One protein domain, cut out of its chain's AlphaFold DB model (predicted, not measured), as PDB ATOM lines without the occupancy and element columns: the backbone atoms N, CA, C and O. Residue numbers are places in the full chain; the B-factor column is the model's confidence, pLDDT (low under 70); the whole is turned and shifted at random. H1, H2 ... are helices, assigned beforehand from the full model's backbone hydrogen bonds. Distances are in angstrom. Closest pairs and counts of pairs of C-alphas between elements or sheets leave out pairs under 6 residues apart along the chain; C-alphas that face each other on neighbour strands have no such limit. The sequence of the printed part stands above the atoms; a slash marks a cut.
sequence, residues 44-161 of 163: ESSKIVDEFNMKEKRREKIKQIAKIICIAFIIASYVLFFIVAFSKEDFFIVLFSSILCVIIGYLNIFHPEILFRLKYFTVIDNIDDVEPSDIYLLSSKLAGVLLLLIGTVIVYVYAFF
ATOM      1  N   GLU A  44    -103.427  17.743  16.662       52.41
ATOM      2  CA  GLU A  44    -104.361  17.280  15.636       52.41
ATOM      3  C   GLU A  44    -104.509  18.295  14.490       52.41
ATOM      4  O   GLU A  44    -104.463  17.916  13.322       52.41
ATOM      5  N   SER A  45    -104.565  19.601  14.781       55.00
ATOM      6  CA  SER A  45    -104.696  20.621  13.730       55.00
ATOM      7  C   SER A  45    -103.400  20.881  12.956       55.00
ATOM      8  O   SER A  45    -103.472  21.217  11.780       55.00
ATOM      9  N   SER A  46    -102.222  20.700  13.565       60.88
ATOM     10  CA  SER A  46    -100.936  20.825  12.856       60.88
ATOM     11  C   SER A  46    -100.761  19.721  11.815       60.88
ATOM     12  O   SER A  46    -100.472  20.018  10.663       60.88
ATOM     13  N   LYS A  47    -101.070  18.466  12.167       64.81
ATOM     14  CA  LYS A  47    -101.020  17.328  11.233       64.81
ATOM     15  C   LYS A  47    -101.970  17.489  10.047       64.81
ATOM     16  O   LYS A  47    -101.590  17.168   8.925       64.81
ATOM     17  N   ILE A  48    -103.182  17.999  10.284       70.62
ATOM     18  CA  ILE A  48    -104.158  18.256   9.217       70.62
ATOM     19  C   ILE A  48    -103.624  19.343   8.273       70.62
ATOM     20  O   ILE A  48    -103.580  19.130   7.062       70.62
ATOM     21  N   VAL A  49    -103.162  20.476   8.810       74.38
ATOM     22  CA  VAL A  49    -102.592  21.577   8.013       74.38
ATOM     23  C   VAL A  49    -101.348  21.125   7.239       74.38
ATOM     24  O   VAL A  49    -101.226  21.422   6.051       74.38
ATOM     25  N   ASP A  50    -100.471  20.336   7.856       74.88
ATOM     26  CA  ASP A  50     -99.286  19.778   7.204       74.88
ATOM     27  C   ASP A  50     -99.653  18.802   6.077       74.88
ATOM     28  O   ASP A  50     -99.033  18.825   5.012       74.88
ATOM     29  N   GLU A  51    -100.689  17.977   6.252       75.12
ATOM     30  CA  GLU A  51    -101.169  17.073   5.205       75.12
ATOM     31  C   GLU A  51    -101.784  17.839   4.019       75.12
ATOM     32  O   GLU A  51    -101.520  17.491   2.860       75.12
ATOM     33  N   PHE A  52    -102.551  18.904   4.281       77.88
ATOM     34  CA  PHE A  52    -103.078  19.796   3.241       77.88
ATOM     35  C   PHE A  52    -101.948  20.499   2.477       77.88
ATOM     36  O   PHE A  52    -101.890  20.392   1.248       77.88
ATOM     37  N   ASN A  53    -100.991  21.100   3.188       78.69
ATOM     38  CA  ASN A  53     -99.830  21.770   2.596       78.69
ATOM     39  C   ASN A  53     -98.973  20.803   1.758       78.69
ATOM     40  O   ASN A  53     -98.523  21.128   0.656       78.69
ATOM     41  N   MET A  54     -98.769  19.572   2.239       78.44
ATOM     42  CA  MET A  54     -98.046  18.527   1.507       78.44
ATOM     43  C   MET A  54     -98.786  18.087   0.234       78.44
ATOM     44  O   MET A  54     -98.139  17.822  -0.784       78.44
ATOM     45  N   LYS A  55    -100.123  17.987   0.266       78.56
ATOM     46  CA  LYS A  55    -100.946  17.659  -0.914       78.56
ATOM     47  C   LYS A  55    -100.922  18.785  -1.945       78.56
ATOM     48  O   LYS A  55    -100.803  18.505  -3.139       78.56
ATOM     49  N   GLU A  56    -100.982  20.035  -1.503       80.69
ATOM     50  CA  GLU A  56    -100.929  21.209  -2.374       80.69
ATOM     51  C   GLU A  56     -99.567  21.338  -3.062       80.69
ATOM     52  O   GLU A  56     -99.495  21.352  -4.292       80.69
ATOM     53  N   LYS A  57     -98.472  21.228  -2.301       80.56
ATOM     54  CA  LYS A  57     -97.104  21.241  -2.840       80.56
ATOM     55  C   LYS A  57     -96.854  20.124  -3.861       80.56
ATOM     56  O   LYS A  57     -96.121  20.316  -4.832       80.56
ATOM     57  N   ARG A  58     -97.457  18.940  -3.678       78.31
ATOM     58  CA  ARG A  58     -97.412  17.863  -4.689       78.31
ATOM     59  C   ARG A  58     -98.164  18.250  -5.960       78.31
ATOM     60  O   ARG A  58     -97.633  18.037  -7.048       78.31
ATOM     61  N   ARG A  59     -99.365  18.828  -5.844       80.44
ATOM     62  CA  ARG A  59    -100.149  19.286  -7.004       80.44
ATOM     63  C   ARG A  59     -99.413  20.367  -7.789       80.44
ATOM     64  O   ARG A  59     -99.404  20.306  -9.012       80.44
ATOM     65  N   GLU A  60     -98.767  21.310  -7.113       83.25
ATOM     66  CA  GLU A  60     -97.967  22.350  -7.769       83.25
ATOM     67  C   GLU A  60     -96.782  21.773  -8.541       83.25
ATOM     68  O   GLU A  60     -96.590  22.105  -9.709       83.25
ATOM     69  N   LYS A  61     -96.035  20.841  -7.939       82.88
ATOM     70  CA  LYS A  61     -94.932  20.152  -8.623       82.88
ATOM     71  C   LYS A  61     -95.411  19.370  -9.844       82.88
ATOM     72  O   LYS A  61     -94.786  19.451 -10.896       82.88
ATOM     73  N   ILE A  62     -96.531  18.651  -9.735       84.06
ATOM     74  CA  ILE A  62     -97.124  17.926 -10.869       84.06
ATOM     75  C   ILE A  62     -97.522  18.905 -11.978       84.06
ATOM     76  O   ILE A  62     -97.214  18.651 -13.139       84.06
ATOM     77  N   LYS A  63     -98.143  20.044 -11.642       83.56
ATOM     78  CA  LYS A  63     -98.485  21.090 -12.620       83.56
ATOM     79  C   LYS A  63     -97.241  21.656 -13.312       83.56
ATOM     80  O   LYS A  63     -97.261  21.839 -14.526       83.56
ATOM     81  N   GLN A  64     -96.160  21.907 -12.571       85.75
ATOM     82  CA  GLN A  64     -94.898  22.393 -13.141       85.75
ATOM     83  C   GLN A  64     -94.265  21.368 -14.088       85.75
ATOM     84  O   GLN A  64     -93.893  21.721 -15.206       85.75
ATOM     85  N   ILE A  65     -94.198  20.099 -13.682       88.19
ATOM     86  CA  ILE A  65     -93.666  19.019 -14.522       88.19
ATOM     87  C   ILE A  65     -94.527  18.849 -15.780       88.19
ATOM     88  O   ILE A  65     -93.993  18.813 -16.886       88.19
ATOM     89  N   ALA A  66     -95.854  18.818 -15.635       85.88
ATOM     90  CA  ALA A  66     -96.778  18.721 -16.760       85.88
ATOM     91  C   ALA A  66     -96.613  19.893 -17.742       85.88
ATOM     92  O   ALA A  66     -96.616  19.679 -18.952       85.88
ATOM     93  N   LYS A  67     -96.398  21.117 -17.237       85.88
ATOM     94  CA  LYS A  67     -96.115  22.296 -18.066       85.88
ATOM     95  C   LYS A  67     -94.834  22.112 -18.886       85.88
ATOM     96  O   LYS A  67     -94.853  22.372 -20.086       85.88
ATOM     97  N   ILE A  68     -93.748  21.643 -18.268       89.25
ATOM     98  CA  ILE A  68     -92.468  21.408 -18.959       89.25
ATOM     99  C   ILE A  68     -92.625  20.337 -20.044       89.25
ATOM    100  O   ILE A  68     -92.205  20.554 -21.178       89.25
ATOM    101  N   ILE A  69     -93.273  19.213 -19.721       90.94
ATOM    102  CA  ILE A  69     -93.520  18.120 -20.674       90.94
ATOM    103  C   ILE A  69     -94.369  18.609 -21.852       90.94
ATOM    104  O   ILE A  69     -94.051  18.314 -23.001       90.94
ATOM    105  N   CYS A  70     -95.419  19.387 -21.587       87.44
ATOM    106  CA  CYS A  70     -96.289  19.931 -22.625       87.44
ATOM    107  C   CYS A  70     -95.531  20.877 -23.573       87.44
ATOM    108  O   CYS A  70     -95.647  20.742 -24.788       87.44
ATOM    109  N   ILE A  71     -94.694  21.774 -23.038       88.50
ATOM    110  CA  ILE A  71     -93.861  22.670 -23.855       88.50
ATOM    111  C   ILE A  71     -92.875  21.868 -24.712       88.50
ATOM    112  O   ILE A  71     -92.757  22.123 -25.909       88.50
ATOM    113  N   ALA A  72     -92.201  20.875 -24.126       91.88
ATOM    114  CA  ALA A  72     -91.269  20.019 -24.856       91.88
ATOM    115  C   ALA A  72     -91.966  19.255 -25.995       91.88
ATOM    116  O   ALA A  72     -91.432  19.175 -27.100       91.88
ATOM    117  N   PHE A  73     -93.179  18.750 -25.749       91.06
ATOM    118  CA  PHE A  73     -93.988  18.068 -26.757       91.06
ATOM    119  C   PHE A  73     -94.376  18.996 -27.915       91.06
ATOM    120  O   PHE A  73     -94.224  18.619 -29.076       91.06
ATOM    121  N   ILE A  74     -94.807  20.227 -27.615       88.88
ATOM    122  CA  ILE A  74     -95.123  21.232 -28.639       88.88
ATOM    123  C   ILE A  74     -93.885  21.508 -29.500       88.88
ATOM    124  O   ILE A  74     -93.962  21.400 -30.720       88.88
ATOM    125  N   ILE A  75     -92.725  21.777 -28.894       91.50
ATOM    126  CA  ILE A  75     -91.483  22.036 -29.643       91.50
ATOM    127  C   ILE A  75     -91.130  20.850 -30.551       91.50
ATOM    128  O   ILE A  75     -90.867  21.045 -31.735       91.50
ATOM    129  N   ALA A  76     -91.175  19.623 -30.024       91.94
ATOM    130  CA  ALA A  76     -90.899  18.422 -30.808       91.94
ATOM    131  C   ALA A  76     -91.866  18.272 -31.997       91.94
ATOM    132  O   ALA A  76     -91.429  17.948 -33.103       91.94
ATOM    133  N   SER A  77     -93.157  18.565 -31.801       89.81
ATOM    134  CA  SER A  77     -94.159  18.521 -32.873       89.81
ATOM    135  C   SER A  77     -93.881  19.544 -33.984       89.81
ATOM    136  O   SER A  77     -93.989  19.211 -35.163       89.81
ATOM    137  N   TYR A  78     -93.423  20.751 -33.632       91.19
ATOM    138  CA  TYR A  78     -93.055  21.790 -34.597       91.19
ATOM    139  C   TYR A  78     -91.772  21.465 -35.366       91.19
ATOM    140  O   TYR A  78     -91.695  21.731 -36.564       91.19
ATOM    141  N   VAL A  79     -90.775  20.858 -34.714       92.19
ATOM    142  CA  VAL A  79     -89.559  20.382 -35.394       92.19
ATOM    143  C   VAL A  79     -89.909  19.299 -36.415       92.19
ATOM    144  O   VAL A  79     -89.451  19.359 -37.555       92.19
ATOM    145  N   LEU A  80     -90.763  18.343 -36.041       90.25
ATOM    146  CA  LEU A  80     -91.224  17.298 -36.954       90.25
ATOM    147  C   LEU A  80     -91.998  17.882 -38.143       90.25
ATOM    148  O   LEU A  80     -91.737  17.517 -39.288       90.25
ATOM    149  N   PHE A  81     -92.907  18.821 -37.880       91.19
ATOM    150  CA  PHE A  81     -93.633  19.543 -38.921       91.19
ATOM    151  C   PHE A  81     -92.698  20.258 -39.891       91.19
ATOM    152  O   PHE A  81     -92.882  20.148 -41.099       91.19
ATOM    153  N   PHE A  82     -91.673  20.942 -39.379       91.06
ATOM    154  CA  PHE A  82     -90.691  21.627 -40.212       91.06
ATOM    155  C   PHE A  82     -90.002  20.651 -41.173       91.06
ATOM    156  O   PHE A  82     -89.941  20.910 -42.368       91.06
ATOM    157  N   ILE A  83     -89.558  19.491 -40.682       90.81
ATOM    158  CA  ILE A  83     -88.875  18.481 -41.508       90.81
ATOM    159  C   ILE A  83     -89.792  17.936 -42.616       90.81
ATOM    160  O   ILE A  83     -89.339  17.737 -43.740       90.81
ATOM    161  N   VAL A  84     -91.072  17.692 -42.315       89.38
ATOM    162  CA  VAL A  84     -92.014  17.047 -43.250       89.38
ATOM    163  C   VAL A  84     -92.632  18.035 -44.244       89.38
ATOM    164  O   VAL A  84     -92.901  17.676 -45.390       89.38
ATOM    165  N   ALA A  85     -92.890  19.270 -43.819       87.44
ATOM    166  CA  ALA A  85     -93.725  20.209 -44.558       87.44
ATOM    167  C   ALA A  85     -92.958  21.354 -45.238       87.44
ATOM    168  O   ALA A  85     -93.575  22.074 -46.018       87.44
ATOM    169  N   PHE A  86     -91.649  21.520 -44.994       89.50
ATOM    170  CA  PHE A  86     -90.857  22.650 -45.517       89.50
ATOM    171  C   PHE A  86     -90.900  22.793 -47.046       89.50
ATOM    172  O   PHE A  86     -90.837  23.904 -47.562       89.50
ATOM    173  N   SER A  87     -91.044  21.687 -47.775       87.75
ATOM    174  CA  SER A  87     -91.080  21.691 -49.243       87.75
ATOM    175  C   SER A  87     -92.462  21.992 -49.841       87.75
ATOM    176  O   SER A  87     -92.596  21.980 -51.062       87.75
ATOM    177  N   LYS A  88     -93.501  22.200 -49.022       87.44
ATOM    178  CA  LYS A  88     -94.867  22.475 -49.496       87.44
ATOM    179  C   LYS A  88     -95.075  23.977 -49.715       87.44
ATOM    180  O   LYS A  88     -94.639  24.779 -48.895       87.44
ATOM    181  N   GLU A  89     -95.796  24.358 -50.769       88.19
ATOM    182  CA  GLU A  89     -96.016  25.771 -51.134       88.19
ATOM    183  C   GLU A  89     -96.753  26.559 -50.034       88.19
ATOM    184  O   GLU A  89     -96.334  27.657 -49.668       88.19
ATOM    185  N   ASP A  90     -97.767  25.955 -49.402       88.38
ATOM    186  CA  ASP A  90     -98.561  26.594 -48.340       88.38
ATOM    187  C   ASP A  90     -97.905  26.543 -46.946       88.38
ATOM    188  O   ASP A  90     -98.503  26.954 -45.944       88.38
ATOM    189  N   PHE A  91     -96.662  26.052 -46.851       88.94
ATOM    190  CA  PHE A  91     -95.952  25.842 -45.585       88.94
ATOM    191  C   PHE A  91     -95.970  27.074 -44.674       88.94
ATOM    192  O   PHE A  91     -96.312  26.968 -43.494       88.94
ATOM    193  N   PHE A  92     -95.643  28.250 -45.214       88.81
ATOM    194  CA  PHE A  92     -95.545  29.478 -44.423       88.81
ATOM    195  C   PHE A  92     -96.893  29.926 -43.855       88.81
ATOM    196  O   PHE A  92     -96.947  30.395 -42.717       88.81
ATOM    197  N   ILE A  93     -97.982  29.751 -44.608       90.50
ATOM    198  CA  ILE A  93     -99.330  30.148 -44.183       90.50
ATOM    199  C   ILE A  93     -99.796  29.250 -43.033       90.50
ATOM    200  O   ILE A  93    -100.286  29.736 -42.006       90.50
ATOM    201  N   VAL A  94     -99.594  27.937 -43.163       90.44
ATOM    202  CA  VAL A  94     -99.957  26.962 -42.124       90.44
ATOM    203  C   VAL A  94     -99.082  27.134 -40.880       90.44
ATOM    204  O   VAL A  94     -99.584  27.132 -39.755       90.44
ATOM    205  N   LEU A  95     -97.779  27.362 -41.059       90.56
ATOM    206  CA  LEU A  95     -96.867  27.634 -39.951       90.56
ATOM    207  C   LEU A  95     -97.298  28.892 -39.187       90.56
ATOM    208  O   LEU A  95     -97.479  28.836 -37.973       90.56
ATOM    209  N   PHE A  96     -97.516  30.004 -39.891       92.38
ATOM    210  CA  PHE A  96     -97.879  31.276 -39.272       92.38
ATOM    211  C   PHE A  96     -99.231  31.211 -38.553       92.38
ATOM    212  O   PHE A  96     -99.336  31.626 -37.399       92.38
ATOM    213  N   SER A  97    -100.253  30.632 -39.190       92.31
ATOM    214  CA  SER A  97    -101.579  30.471 -38.580       92.31
ATOM    215  C   SER A  97    -101.552  29.568 -37.342       92.31
ATOM    216  O   SER A  97    -102.167  29.911 -36.329       92.31
ATOM    217  N   SER A  98    -100.796  28.462 -37.370       91.81
ATOM    218  CA  SER A  98    -100.652  27.589 -36.200       91.81
ATOM    219  C   SER A  98     -99.936  28.291 -35.043       91.81
ATOM    220  O   SER A  98    -100.405  28.226 -33.908       91.81
ATOM    221  N   ILE A  99     -98.851  29.024 -35.325       91.69
ATOM    222  CA  ILE A  99     -98.099  29.784 -34.320       91.69
ATOM    223  C   ILE A  99     -98.993  30.853 -33.692       91.69
ATOM    224  O   ILE A  99     -99.014  30.979 -32.470       91.69
ATOM    225  N   LEU A 100     -99.776  31.583 -34.492       92.75
ATOM    226  CA  LEU A 100    -100.733  32.556 -33.965       92.75
ATOM    227  C   LEU A 100    -101.763  31.900 -33.039       92.75
ATOM    228  O   LEU A 100    -102.001  32.414 -31.948       92.75
ATOM    229  N   CYS A 101    -102.324  30.748 -33.420       92.25
ATOM    230  CA  CYS A 101    -103.255  30.012 -32.561       92.25
ATOM    231  C   CYS A 101    -102.603  29.610 -31.231       92.25
ATOM    232  O   CYS A 101    -103.210  29.779 -30.174       92.25
ATOM    233  N   VAL A 102    -101.355  29.135 -31.266       90.81
ATOM    234  CA  VAL A 102    -100.600  28.747 -30.067       90.81
ATOM    235  C   VAL A 102    -100.285  29.954 -29.183       90.81
ATOM    236  O   VAL A 102    -100.470  29.875 -27.971       90.81
ATOM    237  N   ILE A 103     -99.864  31.085 -29.759       91.00
ATOM    238  CA  ILE A 103     -99.564  32.318 -29.015       91.00
ATOM    239  C   ILE A 103    -100.830  32.875 -28.360       91.00
ATOM    240  O   ILE A 103    -100.831  33.156 -27.162       91.00
ATOM    241  N   ILE A 104    -101.924  33.001 -29.115       91.94
ATOM    242  CA  ILE A 104    -103.206  33.488 -28.583       91.94
ATOM    243  C   ILE A 104    -103.739  32.510 -27.530       91.94
ATOM    244  O   ILE A 104    -104.250  32.931 -26.493       91.94
ATOM    245  N   GLY A 105    -103.585  31.204 -27.752       91.56
ATOM    246  CA  GLY A 105    -103.939  30.171 -26.782       91.56
ATOM    247  C   GLY A 105    -103.139  30.284 -25.481       91.56
ATOM    248  O   GLY A 105    -103.713  30.268 -24.393       91.56
ATOM    249  N   TYR A 106    -101.825  30.489 -25.583       89.44
ATOM    250  CA  TYR A 106    -100.941  30.716 -24.443       89.44
ATOM    251  C   TYR A 106    -101.338  31.973 -23.656       89.44
ATOM    252  O   TYR A 106    -101.483  31.914 -22.433       89.44
ATOM    253  N   LEU A 107    -101.574  33.095 -24.345       91.06
ATOM    254  CA  LEU A 107    -102.014  34.344 -23.717       91.06
ATOM    255  C   LEU A 107    -103.355  34.173 -22.993       91.06
ATOM    256  O   LEU A 107    -103.483  34.606 -21.855       91.06
ATOM    257  N   ASN A 108    -104.315  33.465 -23.588       91.31
ATOM    258  CA  ASN A 108    -105.611  33.173 -22.965       91.31
ATOM    259  C   ASN A 108    -105.510  32.364 -21.659       91.31
ATOM    260  O   ASN A 108    -106.366  32.509 -20.783       91.31
ATOM    261  N   ILE A 109    -104.492  31.506 -21.527       90.38
ATOM    262  CA  ILE A 109    -104.280  30.665 -20.339       90.38
ATOM    263  C   ILE A 109    -103.532  31.417 -19.238       90.38
ATOM    264  O   ILE A 109    -103.907  31.313 -18.068       90.38
ATOM    265  N   PHE A 110    -102.451  32.113 -19.600       88.12
ATOM    266  CA  PHE A 110    -101.518  32.700 -18.633       88.12
ATOM    267  C   PHE A 110    -101.763  34.182 -18.353       88.12
ATOM    268  O   PHE A 110    -101.419  34.637 -17.268       88.12
ATOM    269  N   HIS A 111    -102.347  34.907 -19.304       88.88
ATOM    270  CA  HIS A 111    -102.601  36.344 -19.213       88.88
ATOM    271  C   HIS A 111    -104.001  36.720 -19.740       88.88
ATOM    272  O   HIS A 111    -104.122  37.564 -20.640       88.88
ATOM    273  N   PRO A 112    -105.079  36.106 -19.214       88.88
ATOM    274  CA  PRO A 112    -106.446  36.425 -19.623       88.88
ATOM    275  C   PRO A 112    -106.808  37.901 -19.377       88.88
ATOM    276  O   PRO A 112    -107.628  38.460 -20.107       88.88
ATOM    277  N   GLU A 113    -106.172  38.557 -18.401       86.75
ATOM    278  CA  GLU A 113    -106.384  39.966 -18.061       86.75
ATOM    279  C   GLU A 113    -105.912  40.897 -19.187       86.75
ATOM    280  O   GLU A 113    -106.565  41.896 -19.481       86.75
ATOM    281  N   ILE A 114    -104.812  40.553 -19.867       86.38
ATOM    282  CA  ILE A 114    -104.298  41.339 -20.999       86.38
ATOM    283  C   ILE A 114    -105.288  41.285 -22.163       86.38
ATOM    284  O   ILE A 114    -105.591  42.309 -22.773       86.38
ATOM    285  N   LEU A 115    -105.837  40.100 -22.451       86.25
ATOM    286  CA  LEU A 115    -106.835  39.934 -23.507       86.25
ATOM    287  C   LEU A 115    -108.161  40.606 -23.164       86.25
ATOM    288  O   LEU A 115    -108.794  41.182 -24.047       86.25
ATOM    289  N   PHE A 116    -108.559  40.581 -21.891       87.88
ATOM    290  CA  PHE A 116    -109.714  41.338 -21.418       87.88
ATOM    291  C   PHE A 116    -109.530  42.831 -21.689       87.88
ATOM    292  O   PHE A 116    -110.374  43.451 -22.335       87.88
ATOM    293  N   ARG A 117    -108.384  43.381 -21.275       86.31
ATOM    294  CA  ARG A 117    -108.043  44.786 -21.503       86.31
ATOM    295  C   ARG A 117    -108.052  45.120 -22.989       86.31
ATOM    296  O   ARG A 117    -108.716  46.065 -23.377       86.31
ATOM    297  N   LEU A 118    -107.418  44.307 -23.831       86.75
ATOM    298  CA  LEU A 118    -107.375  44.534 -25.280       86.75
ATOM    299  C   LEU A 118    -108.768  44.488 -25.928       86.75
ATOM    300  O   LEU A 118    -109.057  45.287 -26.815       86.75
ATOM    301  N   LYS A 119    -109.648  43.590 -25.471       86.12
ATOM    302  CA  LYS A 119    -111.016  43.457 -25.988       86.12
ATOM    303  C   LYS A 119    -111.916  44.635 -25.604       86.12
ATOM    304  O   LYS A 119    -112.747  45.038 -26.412       86.12
ATOM    305  N   TYR A 120    -111.780  45.152 -24.385       86.19
ATOM    306  CA  TYR A 120    -112.654  46.200 -23.849       86.19
ATOM    307  C   TYR A 120    -112.016  47.596 -23.835       86.19
ATOM    308  O   TYR A 120    -112.672  48.547 -23.415       86.19
ATOM    309  N   PHE A 121    -110.785  47.737 -24.342       84.06
ATOM    310  CA  PHE A 121    -110.015  48.986 -24.346       84.06
ATOM    311  C   PHE A 121    -110.772  50.170 -24.958       84.06
ATOM    312  O   PHE A 121    -110.613  51.298 -24.515       84.06
ATOM    313  N   THR A 122    -111.608  49.924 -25.967       82.88
ATOM    314  CA  THR A 122    -112.370  50.970 -26.668       82.88
ATOM    315  C   THR A 122    -113.765  51.216 -26.096       82.88
ATOM    316  O   THR A 122    -114.475  52.084 -26.597       82.88
ATOM    317  N   VAL A 123    -114.193  50.430 -25.105       85.44
ATOM    318  CA  VAL A 123    -115.575  50.425 -24.595       85.44
ATOM    319  C   VAL A 123    -115.659  50.958 -23.164       85.44
ATOM    320  O   VAL A 123    -116.698  51.481 -22.774       85.44
ATOM    321  N   ILE A 124    -114.594  50.808 -22.374       83.62
ATOM    322  CA  ILE A 124    -114.576  51.156 -20.951       83.62
ATOM    323  C   ILE A 124    -113.515  52.232 -20.714       83.62
ATOM    324  O   ILE A 124    -112.324  51.950 -20.812       83.62
ATOM    325  N   ASP A 125    -113.950  53.435 -20.338       76.19
ATOM    326  CA  ASP A 125    -113.056  54.583 -20.119       76.19
ATOM    327  C   ASP A 125    -112.145  54.431 -18.877       76.19
ATOM    328  O   ASP A 125    -111.069  55.018 -18.837       76.19
ATOM    329  N   ASN A 126    -112.526  53.594 -17.898       81.19
ATOM    330  CA  ASN A 126    -111.739  53.273 -16.689       81.19
ATOM    331  C   ASN A 126    -111.346  51.787 -16.630       81.19
ATOM    332  O   ASN A 126    -111.641  51.083 -15.667       81.19
ATOM    333  N   ILE A 127    -110.721  51.265 -17.688       81.38
ATOM    334  CA  ILE A 127    -110.430  49.826 -17.786       81.38
ATOM    335  C   ILE A 127    -109.407  49.310 -16.764       81.38
ATOM    336  O   ILE A 127    -109.404  48.120 -16.449       81.38
ATOM    337  N   ASP A 128    -108.547  50.183 -16.241       78.50
ATOM    338  CA  ASP A 128    -107.524  49.804 -15.262       78.50
ATOM    339  C   ASP A 128    -108.107  49.446 -13.889       78.50
ATOM    340  O   ASP A 128    -107.517  48.619 -13.192       78.50
ATOM    341  N   ASP A 129    -109.285  49.984 -13.559       81.06
ATOM    342  CA  ASP A 129    -109.984  49.756 -12.288       81.06
ATOM    343  C   ASP A 129    -111.002  48.604 -12.360       81.06
ATOM    344  O   ASP A 129    -111.640  48.261 -11.361       81.06
ATOM    345  N   VAL A 130    -111.187  47.999 -13.540       83.38
ATOM    346  CA  VAL A 130    -112.170  46.930 -13.749       83.38
ATOM    347  C   VAL A 130    -111.502  45.566 -13.652       83.38
ATOM    348  O   VAL A 130    -110.729  45.154 -14.521       83.38
ATOM    349  N   GLU A 131    -111.857  44.826 -12.603       85.00
ATOM    350  CA  GLU A 131    -111.421  43.447 -12.423       85.00
ATOM    351  C   GLU A 131    -112.264  42.488 -13.290       85.00
ATOM    352  O   GLU A 131    -113.502  42.551 -13.280       85.00
ATOM    353  N   PRO A 132    -111.635  41.599 -14.081       85.75
ATOM    354  CA  PRO A 132    -112.362  40.632 -14.889       85.75
ATOM    355  C   PRO A 132    -113.080  39.606 -14.005       85.75
ATOM    356  O   PRO A 132    -112.499  39.035 -13.090       85.75
ATOM    357  N   SER A 133    -114.341  39.311 -14.333       88.81
ATOM    358  CA  SER A 133    -115.122  38.297 -13.609       88.81
ATOM    359  C   SER A 133    -114.474  36.902 -13.641       88.81
ATOM    360  O   SER A 133    -113.901  36.498 -14.659       88.81
ATOM    361  N   ASP A 134    -114.680  36.104 -12.590       89.56
ATOM    362  CA  ASP A 134    -114.204  34.711 -12.513       89.56
ATOM    363  C   ASP A 134    -114.676  33.844 -13.689       89.56
ATOM    364  O   ASP A 134    -113.939  32.993 -14.197       89.56
ATOM    365  N   ILE A 135    -115.901  34.087 -14.169       90.06
ATOM    366  CA  ILE A 135    -116.478  33.395 -15.330       90.06
ATOM    367  C   ILE A 135    -115.673  33.719 -16.589       90.06
ATOM    368  O   ILE A 135    -115.364  32.820 -17.377       90.06
ATOM    369  N   TYR A 136    -115.289  34.985 -16.766       89.56
ATOM    370  CA  TYR A 136    -114.431  35.391 -17.873       89.56
ATOM    371  C   TYR A 136    -113.067  34.696 -17.784       89.56
ATOM    372  O   TYR A 136    -112.650  34.070 -18.758       89.56
ATOM    373  N   LEU A 137    -112.413  34.721 -16.617       90.06
ATOM    374  CA  LEU A 137    -111.110  34.077 -16.408       90.06
ATOM    375  C   LEU A 137    -111.153  32.575 -16.718       90.06
ATOM    376  O   LEU A 137    -110.256  32.047 -17.382       90.06
ATOM    377  N   LEU A 138    -112.207  31.881 -16.279       91.38
ATOM    378  CA  LEU A 138    -112.412  30.466 -16.579       91.38
ATOM    379  C   LEU A 138    -112.634  30.231 -18.079       91.38
ATOM    380  O   LEU A 138    -112.001  29.351 -18.665       91.38
ATOM    381  N   SER A 139    -113.505  31.027 -18.705       92.25
ATOM    382  CA  SER A 139    -113.824  30.907 -20.132       92.25
ATOM    383  C   SER A 139    -112.609  31.179 -21.023       92.25
ATOM    384  O   SER A 139    -112.372  30.436 -21.972       92.25
ATOM    385  N   SER A 140    -111.784  32.168 -20.667       92.69
ATOM    386  CA  SER A 140    -110.537  32.498 -21.357       92.69
ATOM    387  C   SER A 140    -109.557  31.334 -21.282       92.69
ATOM    388  O   SER A 140    -109.040  30.895 -22.304       92.69
ATOM    389  N   LYS A 141    -109.361  30.743 -20.096       92.56
ATOM    390  CA  LYS A 141    -108.485  29.571 -19.940       92.56
ATOM    391  C   LYS A 141    -108.962  28.387 -20.781       92.56
ATOM    392  O   LYS A 141    -108.143  27.738 -21.427       92.56
ATOM    393  N   LEU A 142    -110.271  28.125 -20.811       92.75
ATOM    394  CA  LEU A 142    -110.850  27.053 -21.622       92.75
ATOM    395  C   LEU A 142    -110.659  27.310 -23.125       92.75
ATOM    396  O   LEU A 142    -110.204  26.425 -23.849       92.75
ATOM    397  N   ALA A 143    -110.940  28.533 -23.579       93.44
ATOM    398  CA  ALA A 143    -110.714  28.953 -24.959       93.44
ATOM    399  C   ALA A 143    -109.233  28.836 -25.349       93.44
ATOM    400  O   ALA A 143    -108.914  28.365 -26.438       93.44
ATOM    401  N   GLY A 144    -108.323  29.191 -24.441       92.50
ATOM    402  CA  GLY A 144    -106.889  29.070 -24.664       92.50
ATOM    403  C   GLY A 144    -106.418  27.625 -24.823       92.50
ATOM    404  O   GLY A 144    -105.620  27.337 -25.716       92.50
ATOM    405  N   VAL A 145    -106.957  26.696 -24.023       91.75
ATOM    406  CA  VAL A 145    -106.682  25.255 -24.175       91.75
ATOM    407  C   VAL A 145    -107.197  24.742 -25.520       91.75
ATOM    408  O   VAL A 145    -106.476  24.027 -26.213       91.75
ATOM    409  N   LEU A 146    -108.409  25.135 -25.922       93.88
ATOM    410  CA  LEU A 146    -108.972  24.760 -27.221       93.88
ATOM    411  C   LEU A 146    -108.120  25.284 -28.385       93.88
ATOM    412  O   LEU A 146    -107.817  24.527 -29.302       93.88
ATOM    413  N   LEU A 147    -107.680  26.543 -28.327       93.38
ATOM    414  CA  LEU A 147    -106.817  27.142 -29.350       93.38
ATOM    415  C   LEU A 147    -105.457  26.444 -29.458       93.38
ATOM    416  O   LEU A 147    -104.990  26.195 -30.570       93.38
ATOM    417  N   LEU A 148    -104.843  26.074 -28.330       90.88
ATOM    418  CA  LEU A 148    -103.602  25.291 -28.322       90.88
ATOM    419  C   LEU A 148    -103.779  23.918 -28.980       90.88
ATOM    420  O   LEU A 148    -102.925  23.494 -29.763       90.88
ATOM    421  N   LEU A 149    -104.885  23.230 -28.678       91.31
ATOM    422  CA  LEU A 149    -105.199  21.939 -29.286       91.31
ATOM    423  C   LEU A 149    -105.419  22.079 -30.792       91.31
ATOM    424  O   LEU A 149    -104.820  21.327 -31.553       91.31
ATOM    425  N   ILE A 150    -106.208  23.063 -31.228       92.19
ATOM    426  CA  ILE A 150    -106.469  23.317 -32.651       92.19
ATOM    427  C   ILE A 150    -105.168  23.628 -33.396       92.19
ATOM    428  O   ILE A 150    -104.901  23.008 -34.422       92.19
ATOM    429  N   GLY A 151    -104.328  24.526 -32.866       90.06
ATOM    430  CA  GLY A 151    -103.042  24.871 -33.481       90.06
ATOM    431  C   GLY A 151    -102.140  23.649 -33.665       90.06
ATOM    432  O   GLY A 151    -101.561  23.457 -34.731       90.06
ATOM    433  N   THR A 152    -102.101  22.772 -32.660       88.44
ATOM    434  CA  THR A 152    -101.327  21.525 -32.710       88.44
ATOM    435  C   THR A 152    -101.929  20.533 -33.711       88.44
ATOM    436  O   THR A 152    -101.210  19.952 -34.519       88.44
ATOM    437  N   VAL A 153    -103.253  20.358 -33.721       91.00
ATOM    438  CA  VAL A 153    -103.944  19.452 -34.652       91.00
ATOM    439  C   VAL A 153    -103.758  19.890 -36.103       91.00
ATOM    440  O   VAL A 153    -103.505  19.033 -36.941       91.00
ATOM    441  N   ILE A 154    -103.812  21.189 -36.408       89.75
ATOM    442  CA  ILE A 154    -103.562  21.711 -37.764       89.75
ATOM    443  C   ILE A 154    -102.171  21.292 -38.256       89.75
ATOM    444  O   ILE A 154    -102.033  20.788 -39.370       89.75
ATOM    445  N   VAL A 155    -101.156  21.443 -37.401       89.88
ATOM    446  CA  VAL A 155     -99.771  21.040 -37.677       89.88
ATOM    447  C   VAL A 155     -99.685  19.535 -37.952       89.88
ATOM    448  O   VAL A 155     -99.105  19.125 -38.957       89.88
ATOM    449  N   TYR A 156    -100.313  18.704 -37.115       89.00
ATOM    450  CA  TYR A 156    -100.338  17.251 -37.311       89.00
ATOM    451  C   TYR A 156    -101.077  16.840 -38.589       89.00
ATOM    452  O   TYR A 156    -100.554  16.050 -39.373       89.00
ATOM    453  N   VAL A 157    -102.275  17.373 -38.826       89.88
ATOM    454  CA  VAL A 157    -103.078  17.034 -40.007       89.88
ATOM    455  C   VAL A 157    -102.321  17.412 -41.275       89.88
ATOM    456  O   VAL A 157    -102.160  16.569 -42.142       89.88
ATOM    457  N   TYR A 158    -101.763  18.620 -41.356       88.19
ATOM    458  CA  TYR A 158    -101.031  19.057 -42.545       88.19
ATOM    459  C   TYR A 158     -99.716  18.294 -42.776       88.19
ATOM    460  O   TYR A 158     -99.296  18.099 -43.922       88.19
ATOM    461  N   ALA A 159     -99.043  17.857 -41.705       86.50
ATOM    462  CA  ALA A 159     -97.830  17.052 -41.820       86.50
ATOM    463  C   ALA A 159     -98.122  15.644 -42.365       86.50
ATOM    464  O   ALA A 159     -97.415  15.183 -43.258       86.50
ATOM    465  N   PHE A 160     -99.156  14.970 -41.855       85.50
ATOM    466  CA  PHE A 160     -99.398  13.547 -42.131       85.50
ATOM    467  C   PHE A 160    -100.464  13.272 -43.194       85.50
ATOM    468  O   PHE A 160    -100.439  12.207 -43.811       85.50
ATOM    469  N   PHE A 161    -101.370  14.215 -43.436       82.81
ATOM    470  CA  PHE A 161    -102.396  14.117 -44.465       82.81
ATOM    471  C   PHE A 161    -102.099  15.157 -45.548       82.81
ATOM    472  O   PHE A 161    -102.326  16.350 -45.334       82.81
TER     473      PHE A 161
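AT A GLANCE: This is residues 44 to 161 of the 163 residues of an uncharacterized protein of Hungateiclostridium clariflavum (strain DSM 19732 / NBRC 101661 / EBR45) (UniProt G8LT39). One very long helix, H1, makes the longest axis; H2 folds back from its last end with a gap between the two, and H4 lies beside both, packed on H2 and on the last part of H1, in a loose up-and-down bundle of three helices. Residues 44 to 73 of H1 stick out as an arm, and beyond the far end of H2 the short H3 turns off at a corner, with residues 119 to 126, of which 119 and 120 belong to H3, sticking out. The printed part has 118 residues with four named helices, H1, H2, H3 and H4 in that order, and no named strand; the class is all helix. The whole is loose, with a radius of gyration of the C-alphas of 19.5 A, and spans 66 by 44 by 16 A, only just flat.

HOW THE PARTS SIT: H1, residues 44 to 85, is the longest helix. H2, residues 91 to 110, is close to H1 but not clearly touching: the closest C-alphas, those of Ala 85 and Phe 91, are 6.1 A apart. H1 and H2 run opposite ways at a shallow tilt of 11 degrees. H4, residues 134 to 160, touches H1 with its residues 152 to 159 alone, against residues 74 to 85 of H1; the closest C-alphas, those of Phe 81 and Ala 159, are 5.7 A apart. H1 and H4 run the same way at a shallow tilt of 34 degrees, only just short of steep. H2 and H4 touch, with 40 pairs of C-alphas within 8 A, the closest being those of Gly 105 and Gly 144 at 3.8 A. They run opposite ways at a shallow tilt of 24 degrees. H3, residues 112 to 120, touches H2 only at the corner by their link, and only just, with 3 pairs of C-alphas within 8 A; the closest, those of Asn 108 and Leu 115, are 6.9 A apart. H3 touches H4 about perpendicular, at 81 degrees, with the C-alphas of Pro 112 and Ser 140 closest at 5.9 A. H4 is the hub, touching three helices, while H1 and H3 are apart. Every O i to N i+4 pair is within hydrogen-bond range in H1, H2, H3 and H4.

IN THESE COORDINATES: H1 begins at C-alpha 44 (-104.361, 17.280, 15.636) and is 61.2 A long from first to last C-alpha. H2 measures 28.4 A and H3 12.3 A. H4 measures 39.3 A and ends at C-alpha 160 (-99.398, 13.547, -42.131).

THE WHOLE: The C-alphas farthest apart, those of Glu 44 and Glu 89, are 67.8 A apart. The printed part has no cut. The links H1 to H2 and H2 to H3 are tight; H3 to H4 is a long link of 13 residues. The mean pLDDT of the printed part is 86.5, and residues 44 to 47 are under 70.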